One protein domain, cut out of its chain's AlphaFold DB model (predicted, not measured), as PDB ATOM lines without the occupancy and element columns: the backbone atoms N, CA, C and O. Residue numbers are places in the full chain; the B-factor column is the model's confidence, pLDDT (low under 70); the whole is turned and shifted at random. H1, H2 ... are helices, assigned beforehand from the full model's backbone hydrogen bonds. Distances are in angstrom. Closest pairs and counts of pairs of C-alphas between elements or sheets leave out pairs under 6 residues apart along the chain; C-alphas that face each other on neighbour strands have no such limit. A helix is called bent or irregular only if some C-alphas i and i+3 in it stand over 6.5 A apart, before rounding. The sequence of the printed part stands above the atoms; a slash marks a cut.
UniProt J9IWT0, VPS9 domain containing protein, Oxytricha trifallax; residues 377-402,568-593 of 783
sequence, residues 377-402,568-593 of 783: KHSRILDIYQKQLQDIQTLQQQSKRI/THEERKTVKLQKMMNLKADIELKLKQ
ATOM      1  N   LYS A 377      12.042   4.608 -16.761       95.88
ATOM      2  CA  LYS A 377      12.823   5.678 -17.402       95.88
ATOM      3  C   LYS A 377      14.336   5.648 -17.143       95.88
ATOM      4  O   LYS A 377      15.054   6.359 -17.832       95.88
ATOM      5  N   HIS A 378      14.822   4.872 -16.173       95.38
ATOM      6  CA  HIS A 378      16.258   4.703 -15.901       95.38
ATOM      7  C   HIS A 378      16.864   3.525 -16.682       95.38
ATOM      8  O   HIS A 378      18.053   3.232 -16.545       95.38
ATOM      9  N   SER A 379      16.055   2.832 -17.483       96.38
ATOM     10  CA  SER A 379      16.527   1.794 -18.391       96.38
ATOM     11  C   SER A 379      17.440   2.360 -19.483       96.38
ATOM     12  O   SER A 379      17.300   3.506 -19.909       96.38
ATOM     13  N   ARG A 380      18.330   1.522 -20.026       96.19
ATOM     14  CA  ARG A 380      19.139   1.859 -21.219       96.19
ATOM     15  C   ARG A 380      18.372   1.742 -22.542       96.19
ATOM     16  O   ARG A 380      18.981   1.767 -23.610       96.19
ATOM     17  N   ILE A 381      17.048   1.584 -22.496       97.25
ATOM     18  CA  ILE A 381      16.242   1.275 -23.682       97.25
ATOM     19  C   ILE A 381      16.307   2.394 -24.728       97.25
ATOM     20  O   ILE A 381      16.494   2.124 -25.914       97.25
ATOM     21  N   LEU A 382      16.233   3.653 -24.280       97.00
ATOM     22  CA  LEU A 382      16.294   4.823 -25.152       97.00
ATOM     23  C   LEU A 382      17.697   5.028 -25.720       97.00
ATOM     24  O   LEU A 382      17.815   5.334 -26.903       97.00
ATOM     25  N   ASP A 383      18.741   4.804 -24.923       97.06
ATOM     26  CA  ASP A 383      20.133   4.932 -25.368       97.06
ATOM     27  C   ASP A 383      20.446   3.926 -26.482       97.06
ATOM     28  O   ASP A 383      21.019   4.270 -27.518       97.06
ATOM     29  N   ILE A 384      20.026   2.671 -26.296       96.75
ATOM     30  CA  ILE A 384      20.226   1.603 -27.279       96.75
ATOM     31  C   ILE A 384      19.406   1.880 -28.540       96.75
ATOM     32  O   ILE A 384      19.930   1.752 -29.648       96.75
ATOM     33  N   TYR A 385      18.155   2.317 -28.388       97.00
ATOM     34  CA  TYR A 385      17.314   2.725 -29.511       97.00
ATOM     35  C   TYR A 385      17.938   3.885 -30.307       97.00
ATOM     36  O   TYR A 385      18.010   3.826 -31.536       97.00
ATOM     37  N   GLN A 386      18.437   4.924 -29.631       97.38
ATOM     38  CA  GLN A 386      19.092   6.067 -30.275       97.38
ATOM     39  C   GLN A 386      20.360   5.644 -31.017       97.38
ATOM     40  O   GLN A 386      20.564   6.077 -32.152       97.38
ATOM     41  N   LYS A 387      21.173   4.762 -30.425       96.56
ATOM     42  CA  LYS A 387      22.356   4.198 -31.082       96.56
ATOM     43  C   LYS A 387      21.979   3.440 -32.356       96.56
ATOM     44  O   LYS A 387      22.525   3.721 -33.416       96.56
ATOM     45  N   GLN A 388      20.979   2.560 -32.290       94.69
ATOM     46  CA  GLN A 388      20.483   1.831 -33.464       94.69
ATOM     47  C   GLN A 388      19.940   2.774 -34.548       94.69
ATOM     48  O   GLN A 388      20.148   2.541 -35.739       94.69
ATOM     49  N   LEU A 389      19.261   3.857 -34.155       95.31
ATOM     50  CA  LEU A 389      18.770   4.868 -35.088       95.31
ATOM     51  C   LEU A 389      19.926   5.605 -35.783       95.31
ATOM     52  O   LEU A 389      19.879   5.792 -37.000       95.31
ATOM     53  N   GLN A 390      20.966   5.984 -35.037       96.06
ATOM     54  CA  GLN A 390      22.177   6.603 -35.585       96.06
ATOM     55  C   GLN A 390      22.915   5.655 -36.539       96.06
ATOM     56  O   GLN A 390      23.293   6.072 -37.633       96.06
ATOM     57  N   ASP A 391      23.047   4.375 -36.192       93.25
ATOM     58  CA  ASP A 391      23.667   3.355 -37.048       93.25
ATOM     59  C   ASP A 391      22.900   3.193 -38.376       93.25
ATOM     60  O   ASP A 391      23.485   3.096 -39.454       93.25
ATOM     61  N   ILE A 392      21.564   3.253 -38.346       91.62
ATOM     62  CA  ILE A 392      20.744   3.228 -39.568       91.62
ATOM     63  C   ILE A 392      20.956   4.497 -40.406       91.62
ATOM     64  O   ILE A 392      21.069   4.412 -41.631       91.62
ATOM     65  N   GLN A 393      21.022   5.672 -39.776       92.94
ATOM     66  CA  GLN A 393      21.239   6.944 -40.474       92.94
ATOM     67  C   GLN A 393      22.640   7.037 -41.098       92.94
ATOM     68  O   GLN A 393      22.777   7.516 -42.226       92.94
ATOM     69  N   THR A 394      23.678   6.549 -40.416       93.69
ATOM     70  CA  THR A 394      25.050   6.531 -40.950       93.69
ATOM     71  C   THR A 394      25.165   5.594 -42.152       93.69
ATOM     72  O   THR A 394      25.710   6.001 -43.181       93.69
ATOM     73  N   LEU A 395      24.547   4.408 -42.106       90.19
ATOM     74  CA  LEU A 395      24.444   3.504 -43.262       90.19
ATOM     75  C   LEU A 395      23.704   4.156 -44.445       90.19
ATOM     76  O   LEU A 395      24.097   3.986 -45.604       90.19
ATOM     77  N   GLN A 396      22.662   4.955 -44.185       88.94
ATOM     78  CA  GLN A 396      21.975   5.713 -45.239       88.94
ATOM     79  C   GLN A 396      22.886   6.760 -45.891       88.94
ATOM     80  O   GLN A 396      22.859   6.905 -47.116       88.94
ATOM     81  N   GLN A 397      23.697   7.475 -45.107       91.31
ATOM     82  CA  GLN A 397      24.637   8.474 -45.624       91.31
ATOM     83  C   GLN A 397      25.781   7.837 -46.424       91.31
ATOM     84  O   GLN A 397      26.137   8.346 -47.486       91.31
ATOM     85  N   GLN A 398      26.320   6.705 -45.963       90.88
ATOM     86  CA  GLN A 398      27.356   5.960 -46.684       90.88
ATOM     87  C   GLN A 398      26.848   5.453 -48.039       90.88
ATOM     88  O   GLN A 398      27.515   5.638 -49.054       90.88
ATOM     89  N   SER A 399      25.621   4.923 -48.087       87.81
ATOM     90  CA  SER A 399      25.000   4.488 -49.342       87.81
ATOM     91  C   SER A 399      24.822   5.627 -50.355       87.81
ATOM     92  O   SER A 399      24.993   5.381 -51.545       87.81
ATOM     93  N   LYS A 400      24.522   6.858 -49.912       87.69
ATOM     94  CA  LYS A 400      24.414   8.025 -50.809       87.69
ATOM     95  C   LYS A 400      25.762   8.438 -51.406       87.69
ATOM     96  O   LYS A 400      25.806   8.905 -52.539       87.69
ATOM     97  N   ARG A 401      26.862   8.272 -50.662       86.19
ATOM     98  CA  ARG A 401      28.213   8.587 -51.161       86.19
ATOM     99  C   ARG A 401      28.669   7.614 -52.245       86.19
ATOM    100  O   ARG A 401      29.304   8.044 -53.199       86.19
ATOM    101  N   ILE A 402      28.316   6.335 -52.121       85.12
ATOM    102  CA  ILE A 402      28.660   5.319 -53.128       85.12
ATOM    103  C   ILE A 402      27.960   5.622 -54.459       85.12
ATOM    104  O   ILE A 402      28.600   5.564 -55.500       85.12
ATOM    105  N   THR A 568      12.479  -2.008 -53.647       91.50
ATOM    106  CA  THR A 568      13.676  -1.240 -53.983       91.50
ATOM    107  C   THR A 568      14.461  -0.896 -52.715       91.50
ATOM    108  O   THR A 568      13.932  -0.836 -51.602       91.50
ATOM    109  N   HIS A 569      15.762  -0.652 -52.864       87.31
ATOM    110  CA  HIS A 569      16.622  -0.307 -51.733       87.31
ATOM    111  C   HIS A 569      16.150   0.956 -50.983       87.31
ATOM    112  O   HIS A 569      16.323   1.048 -49.766       87.31
ATOM    113  N   GLU A 570      15.522   1.910 -51.679       86.12
ATOM    114  CA  GLU A 570      14.922   3.090 -51.049       86.12
ATOM    115  C   GLU A 570      13.672   2.746 -50.236       86.12
ATOM    116  O   GLU A 570      13.565   3.168 -49.085       86.12
ATOM    117  N   GLU A 571      12.777   1.910 -50.762       90.19
ATOM    118  CA  GLU A 571      11.581   1.476 -50.032       90.19
ATOM    119  C   GLU A 571      11.937   0.645 -48.791       90.19
ATOM    120  O   GLU A 571      11.341   0.809 -47.727       90.19
ATOM    121  N   ARG A 572      12.972  -0.202 -48.857       88.50
ATOM    122  CA  ARG A 572      13.456  -0.926 -47.665       88.50
ATOM    123  C   ARG A 572      13.941   0.033 -46.576       88.50
ATOM    124  O   ARG A 572      13.719  -0.217 -45.390       88.50
ATOM    125  N   LYS A 573      14.572   1.149 -46.956       86.50
ATOM    126  CA  LYS A 573      15.019   2.188 -46.015       86.50
ATOM    127  C   LYS A 573      13.847   2.935 -45.390       86.50
ATOM    128  O   LYS A 573      13.876   3.152 -44.178       86.50
ATOM    129  N   THR A 574      12.838   3.318 -46.174       88.12
ATOM    130  CA  THR A 574      11.654   4.020 -45.650       88.12
ATOM    131  C   THR A 574      10.858   3.118 -44.712       88.12
ATOM    132  O   THR A 574      10.510   3.552 -43.617       88.12
ATOM    133  N   VAL A 575      10.684   1.837 -45.053       91.19
ATOM    134  CA  VAL A 575      10.045   0.844 -44.174       91.19
ATOM    135  C   VAL A 575      10.837   0.657 -42.880       91.19
ATOM    136  O   VAL A 575      10.248   0.646 -41.799       91.19
ATOM    137  N   LYS A 576      12.172   0.558 -42.946       90.62
ATOM    138  CA  LYS A 576      13.016   0.437 -41.744       90.62
ATOM    139  C   LYS A 576      12.928   1.682 -40.854       90.62
ATOM    140  O   LYS A 576      12.840   1.546 -39.637       90.62
ATOM    141  N   LEU A 577      12.905   2.881 -41.441       89.56
ATOM    142  CA  LEU A 577      12.750   4.133 -40.697       89.56
ATOM    143  C   LEU A 577      11.363   4.237 -40.048       89.56
ATOM    144  O   LEU A 577      11.272   4.569 -38.869       89.56
ATOM    145  N   GLN A 578      10.302   3.891 -40.779       93.19
ATOM    146  CA  GLN A 578       8.939   3.867 -40.251       93.19
ATOM    147  C   GLN A 578       8.809   2.880 -39.085       93.19
ATOM    148  O   GLN A 578       8.213   3.203 -38.061       93.19
ATOM    149  N   LYS A 579       9.422   1.695 -39.196       92.62
ATOM    150  CA  LYS A 579       9.490   0.721 -38.100       92.62
ATOM    151  C   LYS A 579      10.185   1.284 -36.864       92.62
ATOM    152  O   LYS A 579       9.681   1.090 -35.766       92.62
ATOM    153  N   MET A 580      11.298   2.001 -37.032       93.75
ATOM    154  CA  MET A 580      11.984   2.657 -35.914       93.75
ATOM    155  C   MET A 580      11.106   3.736 -35.266       93.75
ATOM    156  O   MET A 580      11.037   3.804 -34.043       93.75
ATOM    157  N   MET A 581      10.376   4.532 -36.055       92.69
ATOM    158  CA  MET A 581       9.428   5.516 -35.516       92.69
ATOM    159  C   MET A 581       8.312   4.854 -34.698       92.69
ATOM    160  O   MET A 581       8.018   5.307 -33.594       92.69
ATOM    161  N   ASN A 582       7.745   3.753 -35.198       95.88
ATOM    162  CA  ASN A 582       6.740   2.978 -34.467       95.88
ATOM    163  C   ASN A 582       7.330   2.360 -33.185       95.88
ATOM    164  O   ASN A 582       6.697   2.406 -32.133       95.88
ATOM    165  N   LEU A 583       8.563   1.844 -33.251       95.50
ATOM    166  CA  LEU A 583       9.283   1.295 -32.099       95.50
ATOM    167  C   LEU A 583       9.522   2.355 -31.017       95.50
ATOM    168  O   LEU A 583       9.400   2.051 -29.837       95.50
ATOM    169  N   LYS A 584       9.799   3.611 -31.387       96.75
ATOM    170  CA  LYS A 584       9.922   4.710 -30.417       96.75
ATOM    171  C   LYS A 584       8.635   4.912 -29.617       96.75
ATOM    172  O   LYS A 584       8.695   5.047 -28.399       96.75
ATOM    173  N   ALA A 585       7.488   4.929 -30.296       96.75
ATOM    174  CA  ALA A 585       6.190   5.082 -29.643       96.75
ATOM    175  C   ALA A 585       5.887   3.898 -28.706       96.75
ATOM    176  O   ALA A 585       5.404   4.107 -27.594       96.75
ATOM    177  N   ASP A 586       6.237   2.672 -29.114       97.06
ATOM    178  CA  ASP A 586       6.136   1.475 -28.268       97.06
ATOM    179  C   ASP A 586       7.054   1.558 -27.033       97.06
ATOM    180  O   ASP A 586       6.623   1.284 -25.915       97.06
ATOM    181  N   ILE A 587       8.295   2.028 -27.189       97.12
ATOM    182  CA  ILE A 587       9.212   2.270 -26.065       97.12
ATOM    183  C   ILE A 587       8.630   3.305 -25.095       97.12
ATOM    184  O   ILE A 587       8.619   3.079 -23.887       97.12
ATOM    185  N   GLU A 588       8.121   4.430 -25.598       97.38
ATOM    186  CA  GLU A 588       7.491   5.461 -24.766       97.38
ATOM    187  C   GLU A 588       6.261   4.916 -24.018       97.38
ATOM    188  O   GLU A 588       6.024   5.300 -22.871       97.38
ATOM    189  N   LEU A 589       5.505   3.993 -24.623       97.12
ATOM    190  CA  LEU A 589       4.398   3.296 -23.966       97.12
ATOM    191  C   LEU A 589       4.898   2.336 -22.876       97.12
ATOM    192  O   LEU A 589       4.391   2.382 -21.755       97.12
ATOM    193  N   LYS A 590       5.909   1.510 -23.166       96.50
ATOM    194  CA  LYS A 590       6.538   0.586 -22.204       96.50
ATOM    195  C   LYS A 590       7.099   1.321 -20.989       96.50
ATOM    196  O   LYS A 590       6.878   0.892 -19.864       96.50
ATOM    197  N   LEU A 591       7.740   2.472 -21.194       96.69
ATOM    198  CA  LEU A 591       8.293   3.310 -20.124       96.69
ATOM    199  C   LEU A 591       7.232   3.928 -19.199       96.69
ATOM    200  O   LEU A 591       7.557   4.308 -18.074       96.69
ATOM    201  N   LYS A 592       5.980   4.043 -19.657       96.94
ATOM    202  CA  LYS A 592       4.844   4.489 -18.833       96.94
ATOM    203  C   LYS A 592       4.245   3.357 -17.995       96.94
ATOM    204  O   LYS A 592       3.514   3.635 -17.045       96.94
ATOM    205  N   GLN A 593       4.518   2.096 -18.332       96.38
ATOM    206  CA  GLN A 593       3.994   0.952 -17.589       96.38
ATOM    207  C   GLN A 593       4.708   0.804 -16.242       96.38
ATOM    208  O   GLN A 593       5.885   1.125 -16.089       96.38
TER     209      GLN A 593
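What this domain is: This is residues 377 to 402 and 568 to 593 of the 783 residues of the protein "VPS9 domain containing protein" of Oxytricha trifallax (UniProt J9IWT0). Two long helices, H1 and H2, lie side by side and run opposite ways, their lines at a shallow tilt of 12 degrees, and together they make a rod. Both helices run along the rod's longest axis, and a short lead-in, residues 377 to 380, comes before H1. The printed part has 52 residues, with two named helices, H1 then H2 along the chain, and no named strand; the class is all helix. The whole is loose, with a radius of gyration of the C-alphas of 13.1 A, and the C-alphas span 42 by 18 by 7 A.

How they stand to each other: H1, residues 381 to 402, and H2, residues 569 to 592, touch, with 5 pairs of C-alphas within 8 A. Their closest C-alphas are those of Leu 389 and Met 580, 7.2 A apart. Their lines stand at a shallow tilt of 12 degrees, and the two helices run opposite ways. Their centres are 12.7 A apart. In both H1 and H2 every O i to N i+4 pair is within hydrogen-bond range.

Where its parts are: The printed part begins at Lys 377, with its C-alpha at (12.823, 5.678, -17.402). H1 has 22 residues and begins at C-alpha 381 at (16.242, 1.275, -23.682); its first and last C-alphas are 32.2 A apart. H2, the longest helix with 24 residues, measures 35.3 A from first to last C-alpha and ends at C-alpha 592 at (4.844, 4.489, -18.833). Neither helix is bent or irregular.

The domain as a whole: The two C-alphas farthest apart are those of Ile 402 and Gln 593, 43.5 A. Residues 403 to 567 are not printed, and C-alphas 402 and 568 are 16.4 A apart across this cut, which the link from H1 to H2 crosses. The mean pLDDT of the printed part is 93.3, and no printed residue is under 70.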